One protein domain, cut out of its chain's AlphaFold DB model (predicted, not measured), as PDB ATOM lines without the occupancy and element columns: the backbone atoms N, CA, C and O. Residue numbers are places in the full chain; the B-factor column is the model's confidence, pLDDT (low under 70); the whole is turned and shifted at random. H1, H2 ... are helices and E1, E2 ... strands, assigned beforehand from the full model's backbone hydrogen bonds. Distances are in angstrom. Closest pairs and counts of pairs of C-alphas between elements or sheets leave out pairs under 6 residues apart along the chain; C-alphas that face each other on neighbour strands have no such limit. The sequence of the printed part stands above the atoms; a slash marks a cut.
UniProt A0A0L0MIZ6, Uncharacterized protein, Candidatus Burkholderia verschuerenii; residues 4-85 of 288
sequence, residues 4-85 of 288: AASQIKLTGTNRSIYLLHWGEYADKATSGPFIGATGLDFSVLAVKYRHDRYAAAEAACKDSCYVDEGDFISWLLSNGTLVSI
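AT A GLANCE: This is residues 4 to 85 of the 288 residues of an uncharacterized protein of Candidatus Burkholderia verschuerenii (UniProt A0A0L0MIZ6). A small, strongly twisted sheet of four strands has the short helix H2 over one face, and the long helix H1 runs away from the sheet, so that the model is drawn out lengthwise. The link of residues 60 to 68 folds back from the far end of H1 to H2, which crosses H1 about perpendicular. The printed part has 82 residues, with four named strands and two named helices in the order E1 E2 E3 H1 H2 E4, and its class is mixed, helices and strands. The sheet's order is E1 - E2 - E3 - E4, antiparallel throughout. The whole is only just compact, close to loose, with a radius of gyration of the C-alphas of 14.0 A, and it is elongated, spanning 47 by 26 by 20 A.

IN THESE COORDINATES: E1, residues 4 to 9, begins at C-alpha 4 at (157.370, 188.140, 111.647) and is 15.8 A long. E2, residues 15 to 22, is 21.8 A long, and E3, residues 31 to 37, is 17.1 A long. H1, residues 42 to 59, runs 25.4 A to C-alpha 59 at (135.260, 202.038, 126.459). H2, residues 69 to 78, is 14.2 A long. E4, residues 82 to 84, ends at C-alpha 84 at (150.988, 177.038, 123.364).

HOW THE PARTS SIT: E1, E2 and E3 form a meander, each strand the antiparallel neighbour of the one before, and E1 and E4 are the edge strands of the sheet. The hairpin E1 and E2 has N 6 and O 19 within hydrogen-bond range at 2.9 A. The hairpin E2 and E3 has N 18 and O 34 within range at 2.8 A. E3 and E4 are antiparallel at 132 degrees, with N 35 and O 83 at 2.8 A. H2 is on one face of the sheet, which gives two layers, a helix layer and a strand layer. Its height over the sheet is 9.3 A. It lies over E3, but only just over that strand alone, as 2 of its 10 C-alphas fall on E2. On the local plane it runs slantwise to the strands, at 36 degrees to E3. The closest C-alphas of H2 and E4 are those of Leu 76 and Leu 82, 5.6 A apart. H1 only grazes the sheet, with its residues 42 to 43. H1 and H2 only just touch, with 3 pairs of C-alphas within 8 A, through residues 46 to 49 of H1 alone; the closest are the C-alphas of Tyr 49 and Phe 72, 7.0 A apart. Their lines stand about perpendicular, at 90 degrees. In H1 and H2 every O i to N i+4 pair is within hydrogen-bond range.

THE WHOLE: The two C-alphas farthest apart are those of Gly 12 and Asp 63, 48.2 A. The printed part has no cut, and none of its links is long. The mean pLDDT of the printed part is 79.5, and residues 23 to 30 and 62 to 66 are under 70.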
ATOM      1  N   ALA A   4     157.109 189.198 112.607       77.38
ATOM      2  CA  ALA A   4     157.370 188.140 111.647       77.38
ATOM      3  C   ALA A   4     157.185 186.781 112.330       77.38
ATOM      4  O   ALA A   4     157.194 186.678 113.557       77.38
ATOM      5  N   ALA A   5     156.993 185.730 111.540       79.62
ATOM      6  CA  ALA A   5     156.869 184.381 112.068       79.62
ATOM      7  C   ALA A   5     157.569 183.382 111.151       79.62
ATOM      8  O   ALA A   5     157.347 183.385 109.940       79.62
ATOM      9  N   SER A   6     158.369 182.499 111.743       81.50
ATOM     10  CA  SER A   6     158.825 181.289 111.071       81.50
ATOM     11  C   SER A   6     157.741 180.228 111.188       81.50
ATOM     12  O   SER A   6     157.191 180.002 112.268       81.50
ATOM     13  N   GLN A   7     157.427 179.579 110.068       82.38
ATOM     14  CA  GLN A   7     156.331 178.625 109.969       82.38
ATOM     15  C   GLN A   7     156.849 177.244 109.567       82.38
ATOM     16  O   GLN A   7     157.442 177.076 108.503       82.38
ATOM     17  N   ILE A   8     156.537 176.234 110.378       83.38
ATOM     18  CA  ILE A   8     156.760 174.827 110.046       83.38
ATOM     19  C   ILE A   8     155.399 174.171 109.836       83.38
ATOM     20  O   ILE A   8     154.602 174.031 110.767       83.38
ATOM     21  N   LYS A   9     155.110 173.768 108.598       85.50
ATOM     22  CA  LYS A   9     153.843 173.116 108.260       85.50
ATOM     23  C   LYS A   9     153.838 171.668 108.750       85.50
ATOM     24  O   LYS A   9     154.733 170.898 108.413       85.50
ATOM     25  N   LEU A  10     152.794 171.277 109.480       74.94
ATOM     26  CA  LEU A  10     152.614 169.896 109.927       74.94
ATOM     27  C   LEU A  10     151.968 169.066 108.813       74.94
ATOM     28  O   LEU A  10     150.831 169.322 108.404       74.94
ATOM     29  N   THR A  11     152.693 168.064 108.313       82.19
ATOM     30  CA  THR A  11     152.239 167.181 107.229       82.19
ATOM     31  C   THR A  11     150.921 166.494 107.573       82.19
ATOM     32  O   THR A  11     150.763 165.953 108.664       82.19
ATOM     33  N   GLY A  12     149.973 166.498 106.631       79.44
ATOM     34  CA  GLY A  12     148.664 165.861 106.811       79.44
ATOM     35  C   GLY A  12     147.669 166.653 107.668       79.44
ATOM     36  O   GLY A  12     146.594 166.139 107.962       79.44
ATOM     37  N   THR A  13     147.981 167.896 108.055       82.50
ATOM     38  CA  THR A  13     147.065 168.767 108.811       82.50
ATOM     39  C   THR A  13     146.979 170.169 108.199       82.50
ATOM     40  O   THR A  13     147.868 170.596 107.463       82.50
ATOM     41  N   ASN A  14     145.931 170.924 108.555       86.94
ATOM     42  CA  ASN A  14     145.825 172.360 108.250       86.94
ATOM     43  C   ASN A  14     146.493 173.245 109.316       86.94
ATOM     44  O   ASN A  14     146.225 174.448 109.383       86.94
ATOM     45  N   ARG A  15     147.365 172.680 110.156       87.56
ATOM     46  CA  ARG A  15     148.040 173.395 111.242       87.56
ATOM     47  C   ARG A  15     149.523 173.588 110.954       87.56
ATOM     48  O   ARG A  15     150.140 172.849 110.189       87.56
ATOM     49  N   SER A  16     150.091 174.613 111.568       88.06
ATOM     50  CA  SER A  16     151.517 174.908 111.507       88.06
ATOM     51  C   SER A  16     152.037 175.272 112.889       88.06
ATOM     52  O   SER A  16     151.289 175.807 113.710       88.06
ATOM     53  N   ILE A  17     153.309 174.965 113.121       86.69
ATOM     54  CA  ILE A  17     154.057 175.466 114.266       86.69
ATOM     55  C   ILE A  17     154.616 176.834 113.887       86.69
ATOM     56  O   ILE A  17     155.202 176.988 112.815       86.69
ATOM     57  N   TYR A  18     154.423 177.805 114.769       85.38
ATOM     58  CA  TYR A  18     154.899 179.167 114.634       85.38
ATOM     59  C   TYR A  18     155.916 179.484 115.722       85.38
ATOM     60  O   TYR A  18     155.671 179.253 116.911       85.38
ATOM     61  N   LEU A  19     157.033 180.058 115.291       85.69
ATOM     62  CA  LEU A  19     157.970 180.785 116.136       85.69
ATOM     63  C   LEU A  19     157.818 182.260 115.787       85.69
ATOM     64  O   LEU A  19     157.906 182.624 114.613       85.69
ATOM     65  N   LEU A  20     157.512 183.089 116.781       81.69
ATOM     66  CA  LEU A  20     157.288 184.515 116.566       81.69
ATOM     67  C   LEU A  20     158.604 185.271 116.728       81.69
ATOM     68  O   LEU A  20     159.387 184.975 117.633       81.69
ATOM     69  N   HIS A  21     158.811 186.245 115.848       79.00
ATOM     70  CA  HIS A  21     159.977 187.115 115.806       79.00
ATOM     71  C   HIS A  21     159.535 188.565 115.981       79.00
ATOM     72  O   HIS A  21     158.627 189.047 115.291       79.00
ATOM     73  N   TRP A  22     160.207 189.261 116.892       71.25
ATOM     74  CA  TRP A  22     159.996 190.677 117.165       71.25
ATOM     75  C   TRP A  22     161.203 191.492 116.696       71.25
ATOM     76  O   TRP A  22     162.347 191.146 116.982       71.25
ATOM     77  N   GLY A  23     160.946 192.596 115.993       61.91
ATOM     78  CA  GLY A  23     161.999 193.449 115.430       61.91
ATOM     79  C   GLY A  23     162.542 192.951 114.084       61.91
ATOM     80  O   GLY A  23     161.880 192.189 113.386       61.91
ATOM     81  N   GLU A  24     163.725 193.433 113.695       50.53
ATOM     82  CA  GLU A  24     164.352 193.149 112.386       50.53
ATOM     83  C   GLU A  24     165.109 191.808 112.341       50.53
ATOM     84  O   GLU A  24     165.558 191.374 111.283       50.53
ATOM     85  N   TYR A  25     165.217 191.120 113.479       50.28
ATOM     86  CA  TYR A  25     166.000 189.896 113.634       50.28
ATOM     87  C   TYR A  25     165.133 188.658 113.382       50.28
ATOM     88  O   TYR A  25     164.613 188.031 114.307       50.28
ATOM     89  N   ALA A  26     164.953 188.307 112.107       48.72
ATOM     90  CA  ALA A  26     164.232 187.098 111.692       48.72
ATOM     91  C   ALA A  26     164.915 185.789 112.153       48.72
ATOM     92  O   ALA A  26     164.302 184.725 112.131       48.72
ATOM     93  N   ASP A  27     166.174 185.865 112.580       47.59
ATOM     94  CA  ASP A  27     167.013 184.761 113.043       47.59
ATOM     95  C   ASP A  27     166.835 184.429 114.535       47.59
ATOM     96  O   ASP A  27     167.191 183.331 114.966       47.59
ATOM     97  N   LYS A  28     166.232 185.324 115.332       55.53
ATOM     98  CA  LYS A  28     165.980 185.088 116.762       55.53
ATOM     99  C   LYS A  28     164.495 184.885 117.021       55.53
ATOM    100  O   LYS A  28     163.702 185.817 116.926       55.53
ATOM    101  N   ALA A  29     164.099 183.651 117.334       56.06
ATOM    102  CA  ALA A  29     162.761 183.376 117.848       56.06
ATOM    103  C   ALA A  29     162.635 184.008 119.239       56.06
ATOM    104  O   ALA A  29     163.359 183.648 120.164       56.06
ATOM    105  N   THR A  30     161.736 184.974 119.377       67.88
ATOM    106  CA  THR A  30     161.523 185.723 120.620       67.88
ATOM    107  C   THR A  30     160.378 185.148 121.446       67.88
ATOM    108  O   THR A  30     160.261 185.452 122.630       67.88
ATOM    109  N   SER A  31     159.524 184.307 120.848       78.62
ATOM    110  CA  SER A  31     158.496 183.556 121.566       78.62
ATOM    111  C   SER A  31     158.012 182.321 120.796       78.62
ATOM    112  O   SER A  31     158.121 182.248 119.568       78.62
ATOM    113  N   GLY A  32     157.428 181.369 121.525       78.50
ATOM    114  CA  GLY A  32     156.924 180.095 121.013       78.50
ATOM    115  C   GLY A  32     157.677 178.890 121.583       78.50
ATOM    116  O   GLY A  32     158.474 179.053 122.506       78.50
ATOM    117  N   PRO A  33     157.432 177.682 121.045       88.31
ATOM    118  CA  PRO A  33     156.607 177.402 119.868       88.31
ATOM    119  C   PRO A  33     155.094 177.418 120.136       88.31
ATOM    120  O   PRO A  33     154.611 177.026 121.198       88.31
ATOM    121  N   PHE A  34     154.335 177.822 119.116       88.75
ATOM    122  CA  PHE A  34     152.869 177.840 119.125       88.75
ATOM    123  C   PHE A  34     152.293 177.023 117.969       88.75
ATOM    124  O   PHE A  34     152.895 176.958 116.904       88.75
ATOM    125  N   ILE A  35     151.099 176.453 118.122       90.94
ATOM    126  CA  ILE A  35     150.328 175.849 117.025       90.94
ATOM    127  C   ILE A  35     149.199 176.788 116.609       90.94
ATOM    128  O   ILE A  35     148.441 177.261 117.452       90.94
ATOM    129  N   GLY A  36     149.041 176.994 115.301       91.88
ATOM    130  CA  GLY A  36     147.935 177.755 114.717       91.88
ATOM    131  C   GLY A  36     147.472 177.190 113.374       91.88
ATOM    132  O   GLY A  36     148.014 176.197 112.876       91.88
ATOM    133  N   ALA A  37     146.467 177.828 112.768       91.44
ATOM    134  CA  ALA A  37     146.076 177.545 111.384       91.44
ATOM    135  C   ALA A  37     147.240 177.836 110.422       91.44
ATOM    136  O   ALA A  37     148.090 178.668 110.707       91.44
ATOM    137  N   THR A  38     147.313 177.154 109.285       89.62
ATOM    138  CA  THR A  38     148.369 177.384 108.280       89.62
ATOM    139  C   THR A  38     148.150 178.714 107.552       89.62
ATOM    140  O   THR A  38     147.040 178.970 107.098       89.62
ATOM    141  N   GLY A  39     149.210 179.515 107.385       87.06
ATOM    142  CA  GLY A  39     149.174 180.756 106.602       87.06
ATOM    143  C   GLY A  39     148.572 181.953 107.342       87.06
ATOM    144  O   GLY A  39     147.914 182.783 106.722       87.06
ATOM    145  N   LEU A  40     148.753 182.029 108.664       88.31
ATOM    146  CA  LEU A  40     148.338 183.202 109.433       88.31
ATOM    147  C   LEU A  40     149.150 184.433 109.013       88.31
ATOM    148  O   LEU A  40     150.379 184.396 108.991       88.31
ATOM    149  N   ASP A  41     148.454 185.534 108.739       89.19
ATOM    150  CA  ASP A  41     149.076 186.829 108.472       89.19
ATOM    151  C   ASP A  41     149.204 187.625 109.777       89.19
ATOM    152  O   ASP A  41     148.256 188.253 110.263       89.19
ATOM    153  N   PHE A  42     150.401 187.600 110.359       86.38
ATOM    154  CA  PHE A  42     150.681 188.285 111.619       86.38
ATOM    155  C   PHE A  42     150.665 189.813 111.502       86.38
ATOM    156  O   PHE A  42     150.427 190.486 112.507       86.38
ATOM    157  N   SER A  43     150.822 190.372 110.297       82.38
ATOM    158  CA  SER A  43     150.692 191.816 110.073       82.38
ATOM    159  C   SER A  43     149.233 192.247 110.201       82.38
ATOM    160  O   SER A  43     148.925 193.208 110.912       82.38
ATOM    161  N   VAL A  44     148.319 191.491 109.587       86.25
ATOM    162  CA  VAL A  44     146.868 191.714 109.697       86.25
ATOM    163  C   VAL A  44     146.381 191.486 111.130       86.25
ATOM    164  O   VAL A  44     145.628 192.301 111.668       86.25
ATOM    165  N   LEU A  45     146.850 190.425 111.791       89.12
ATOM    166  CA  LEU A  45     146.511 190.145 113.190       89.12
ATOM    167  C   LEU A  45     147.004 191.250 114.137       89.12
ATOM    168  O   LEU A  45     146.268 191.649 115.039       89.12
ATOM    169  N   ALA A  46     148.200 191.801 113.911       83.31
ATOM    170  CA  ALA A  46     148.727 192.915 114.697       83.31
ATOM    171  C   ALA A  46     147.916 194.208 114.513       83.31
ATOM    172  O   ALA A  46     147.748 194.970 115.468       83.31
ATOM    173  N   VAL A  47     147.399 194.472 113.306       81.56
ATOM    174  CA  VAL A  47     146.469 195.590 113.062       81.56
ATOM    175  C   VAL A  47     145.173 195.377 113.841       81.56
ATOM    176  O   VAL A  47     144.746 196.279 114.563       81.56
ATOM    177  N   LYS A  48     144.585 194.178 113.757       86.56
ATOM    178  CA  LYS A  48     143.349 193.839 114.473       86.56
ATOM    179  C   LYS A  48     143.500 193.983 115.989       86.56
ATOM    180  O   LYS A  48     142.686 194.649 116.616       86.56
ATOM    181  N   TYR A  49     144.574 193.446 116.560       88.06
ATOM    182  CA  TYR A  49     144.870 193.583 117.985       88.06
ATOM    183  C   TYR A  49     144.942 195.047 118.437       88.06
ATOM    184  O   TYR A  49     144.373 195.400 119.470       88.06
ATOM    185  N   ARG A  50     145.598 195.920 117.657       82.06
ATOM    186  CA  ARG A  50     145.636 197.357 117.967       82.06
ATOM    187  C   ARG A  50     144.232 197.950 118.009       82.06
ATOM    188  O   ARG A  50     143.918 198.647 118.966       82.06
ATOM    189  N   HIS A  51     143.391 197.655 117.018       82.25
ATOM    190  CA  HIS A  51     142.005 198.127 117.006       82.25
ATOM    191  C   HIS A  51     141.224 197.668 118.241       82.25
ATOM    192  O   HIS A  51     140.620 198.503 118.912       82.25
ATOM    193  N   ASP A  52     141.301 196.382 118.590       81.81
ATOM    194  CA  ASP A  52     140.604 195.831 119.757       81.81
ATOM    195  C   ASP A  52     141.089 196.483 121.064       81.81
ATOM    196  O   ASP A  52     140.293 196.814 121.946       81.81
ATOM    197  N   ARG A  53     142.400 196.740 121.184       80.00
ATOM    198  CA  ARG A  53     142.994 197.432 122.339       80.00
ATOM    199  C   ARG A  53     142.585 198.893 122.436       80.00
ATOM    200  O   ARG A  53     142.314 199.363 123.541       80.00
ATOM    201  N   TYR A  54     142.534 199.605 121.315       75.19
ATOM    202  CA  TYR A  54     142.057 200.987 121.291       75.19
ATOM    203  C   TYR A  54     140.584 201.063 121.693       75.19
ATOM    204  O   TYR A  54     140.260 201.832 122.595       75.19
ATOM    205  N   ALA A  55     139.729 200.206 121.131       74.94
ATOM    206  CA  ALA A  55     138.310 200.156 121.479       74.94
ATOM    207  C   ALA A  55     138.087 199.841 122.971       74.94
ATOM    208  O   ALA A  55     137.260 200.468 123.629       74.94
ATOM    209  N   ALA A  56     138.862 198.911 123.540       74.31
ATOM    210  CA  ALA A  56     138.785 198.587 124.965       74.31
ATOM    211  C   ALA A  56     139.268 199.735 125.872       74.31
ATOM    212  O   ALA A  56     138.707 199.952 126.946       74.31
ATOM    213  N   ALA A  57     140.309 200.470 125.467       70.06
ATOM    214  CA  ALA A  57     140.797 201.632 126.209       70.06
ATOM    215  C   ALA A  57     139.799 202.800 126.167       70.06
ATOM    216  O   ALA A  57     139.575 203.439 127.195       70.06
ATOM    217  N   GLU A  58     139.164 203.024 125.015       70.44
ATOM    218  CA  GLU A  58     138.118 204.032 124.820       70.44
ATOM    219  C   GLU A  58     136.872 203.721 125.657       70.44
ATOM    220  O   GLU A  58     136.415 204.573 126.416       70.44
ATOM    221  N   ALA A  59     136.384 202.476 125.625       75.50
ATOM    222  CA  ALA A  59     135.260 202.038 126.459       75.50
ATOM    223  C   ALA A  59     135.545 202.161 127.968       75.50
ATOM    224  O   ALA A  59     134.626 202.327 128.769       75.50
ATOM    225  N   ALA A  60     136.819 202.086 128.358       78.38
ATOM    226  CA  ALA A  60     137.275 202.261 129.733       78.38
ATOM    227  C   ALA A  60     137.648 203.717 130.081       78.38
ATOM    228  O   ALA A  60     138.180 203.945 131.168       78.38
ATOM    229  N   CYS A  61     137.405 204.679 129.181       74.81
ATOM    230  CA  CYS A  61     137.754 206.096 129.332       74.81
ATOM    231  C   CYS A  61     139.219 206.326 129.749       74.81
ATOM    232  O   CYS A  61     139.505 207.145 130.623       74.81
ATOM    233  N   LYS A  62     140.159 205.570 129.170       56.94
ATOM    234  CA  LYS A  62     141.590 205.707 129.468       56.94
ATOM    235  C   LYS A  62     142.243 206.741 128.552       56.94
ATOM    236  O   LYS A  62     142.169 206.621 127.334       56.94
ATOM    237  N   ASP A  63     143.008 207.657 129.140       52.53
ATOM    238  CA  ASP A  63     143.766 208.694 128.414       52.53
ATOM    239  C   ASP A  63     144.972 208.150 127.625       52.53
ATOM    240  O   ASP A  63     145.651 208.882 126.904       52.53
ATOM    241  N   SER A  64     145.290 206.863 127.776       51.25
ATOM    242  CA  SER A  64     146.382 206.212 127.057       51.25
ATOM    243  C   SER A  64     146.076 204.742 126.775       51.25
ATOM    244  O   SER A  64     145.395 204.064 127.547       51.25
ATOM    245  N   CYS A  65     146.613 204.243 125.660       57.38
ATOM    246  CA  CYS A  65     146.559 202.839 125.274       57.38
ATOM    247  C   CYS A  65     147.974 202.375 124.916       57.38
ATOM    248  O   CYS A  65     148.557 202.831 123.931       57.38
ATOM    249  N   TYR A  66     148.534 201.509 125.761       68.62
ATOM    250  CA  TYR A  66     149.842 200.896 125.556       68.62
ATOM    251  C   TYR A  66     149.684 199.511 124.922       68.62
ATOM    252  O   TYR A  66     148.742 198.765 125.226       68.62
ATOM    253  N   VAL A  67     150.606 199.203 124.015       70.00
ATOM    254  CA  VAL A  67     150.608 198.001 123.186       70.00
ATOM    255  C   VAL A  67     151.983 197.361 123.321       70.00
ATOM    256  O   VAL A  67     152.971 197.968 122.905       70.00
ATOM    257  N   ASP A  68     152.040 196.157 123.881       77.31
ATOM    258  CA  ASP A  68     153.276 195.396 124.045       77.31
ATOM    259  C   ASP A  68     153.191 193.980 123.474       77.31
ATOM    260  O   ASP A  68     152.130 193.464 123.117       77.31
ATOM    261  N   GLU A  69     154.369 193.381 123.347       77.06
ATOM    262  CA  GLU A  69     154.596 192.091 122.701       77.06
ATOM    263  C   GLU A  69     154.000 190.927 123.503       77.06
ATOM    264  O   GLU A  69     153.404 190.013 122.926       77.06
ATOM    265  N   GLY A  70     154.108 190.978 124.834       82.19
ATOM    266  CA  GLY A  70     153.546 189.966 125.727       82.19
ATOM    267  C   GLY A  70     152.020 189.995 125.721       82.19
ATOM    268  O   GLY A  70     151.375 188.944 125.631       82.19
ATOM    269  N   ASP A  71     151.436 191.194 125.721       83.62
ATOM    270  CA  ASP A  71     149.996 191.398 125.597       83.62
ATOM    271  C   ASP A  71     149.474 190.906 124.234       83.62
ATOM    272  O   ASP A  71     148.385 190.332 124.175       83.62
ATOM    273  N   PHE A  72     150.223 191.076 123.134       87.62
ATOM    274  CA  PHE A  72     149.812 190.547 121.823       87.62
ATOM    275  C   PHE A  72     149.773 189.019 121.795       87.62
ATOM    276  O   PHE A  72     148.813 188.439 121.289       87.62
ATOM    277  N   ILE A  73     150.786 188.355 122.357       88.50
ATOM    278  CA  ILE A  73     150.808 186.888 122.457       88.50
ATOM    279  C   ILE A  73     149.640 186.413 123.317       88.50
ATOM    280  O   ILE A  73     148.883 185.535 122.908       88.50
ATOM    281  N   SER A  74     149.437 187.046 124.470       90.12
ATOM    282  CA  SER A  74     148.310 186.750 125.359       90.12
ATOM    283  C   SER A  74     146.966 186.940 124.649       90.12
ATOM    284  O   SER A  74     146.042 186.141 124.818       90.12
ATOM    285  N   TRP A  75     146.857 187.952 123.788       93.56
ATOM    286  CA  TRP A  75     145.678 188.177 122.957       93.56
ATOM    287  C   TRP A  75     145.478 187.066 121.911       93.56
ATOM    288  O   TRP A  75     144.370 186.549 121.790       93.56
ATOM    289  N   LEU A  76     146.536 186.632 121.215       93.31
ATOM    290  CA  LEU A  76     146.478 185.525 120.247       93.31
ATOM    291  C   LEU A  76     146.128 184.177 120.893       93.31
ATOM    292  O   LEU A  76     145.469 183.347 120.268       93.31
ATOM    293  N   LEU A  77     146.574 183.949 122.130       92.44
ATOM    294  CA  LEU A  77     146.240 182.748 122.895       92.44
ATOM    295  C   LEU A  77     144.792 182.799 123.398       92.44
ATOM    296  O   LEU A  77     144.039 181.843 123.232       92.44
ATOM    297  N   SER A  78     144.374 183.928 123.977       92.81
ATOM    298  CA  SER A  78     143.027 184.076 124.551       92.81
ATOM    299  C   SER A  78     141.912 184.041 123.505       92.81
ATOM    300  O   SER A  78     140.822 183.557 123.798       92.81
ATOM    301  N   ASN A  79     142.175 184.503 122.279       92.12
ATOM    302  CA  ASN A  79     141.209 184.433 121.181       92.12
ATOM    303  C   ASN A  79     141.275 183.117 120.374       92.12
ATOM    304  O   ASN A  79     140.548 182.972 119.391       92.12
ATOM    305  N   GLY A  80     142.137 182.172 120.771       92.12
ATOM    306  CA  GLY A  80     142.276 180.857 120.139       92.12
ATOM    307  C   GLY A  80     142.971 180.856 118.774       92.12
ATOM    308  O   GLY A  80     142.932 179.838 118.081       92.12
ATOM    309  N   THR A  81     143.603 181.963 118.365       93.56
ATOM    310  CA  THR A  81     144.383 182.025 117.115       93.56
ATOM    311  C   THR A  81     145.631 181.148 117.200       93.56
ATOM    312  O   THR A  81     145.993 180.486 116.224       93.56
ATOM    313  N   LEU A  82     146.269 181.126 118.372       93.06
ATOM    314  CA  LEU A  82     147.407 180.273 118.690       93.06
ATOM    315  C   LEU A  82     147.125 179.428 119.934       93.06
ATOM    316  O   LEU A  82     146.346 179.804 120.805       93.06
ATOM    317  N   VAL A  83     147.817 178.297 120.031       92.19
ATOM    318  CA  VAL A  83     147.846 177.429 121.210       92.19
ATOM    319  C   VAL A  83     149.302 177.185 121.587       92.19
ATOM    320  O   VAL A  83     150.111 176.854 120.720       92.19
ATOM    321  N   SER A  84     149.644 177.349 122.866       88.38
ATOM    322  CA  SER A  84     150.988 177.038 123.364       88.38
ATOM    323  C   SER A  84     151.268 175.545 123.249       88.38
ATOM    324  O   SER A  84     150.404 174.728 123.567       88.38
ATOM    325  N   ILE A  85     152.467 175.188 122.800       84.75
ATOM    326  CA  ILE A  85     152.930 173.803 122.822       84.75
ATOM    327  C   ILE A  85     153.738 173.615 124.100       84.75
ATOM    328  O   ILE A  85     154.676 174.368 124.351       84.75
TER     329      ILE A  85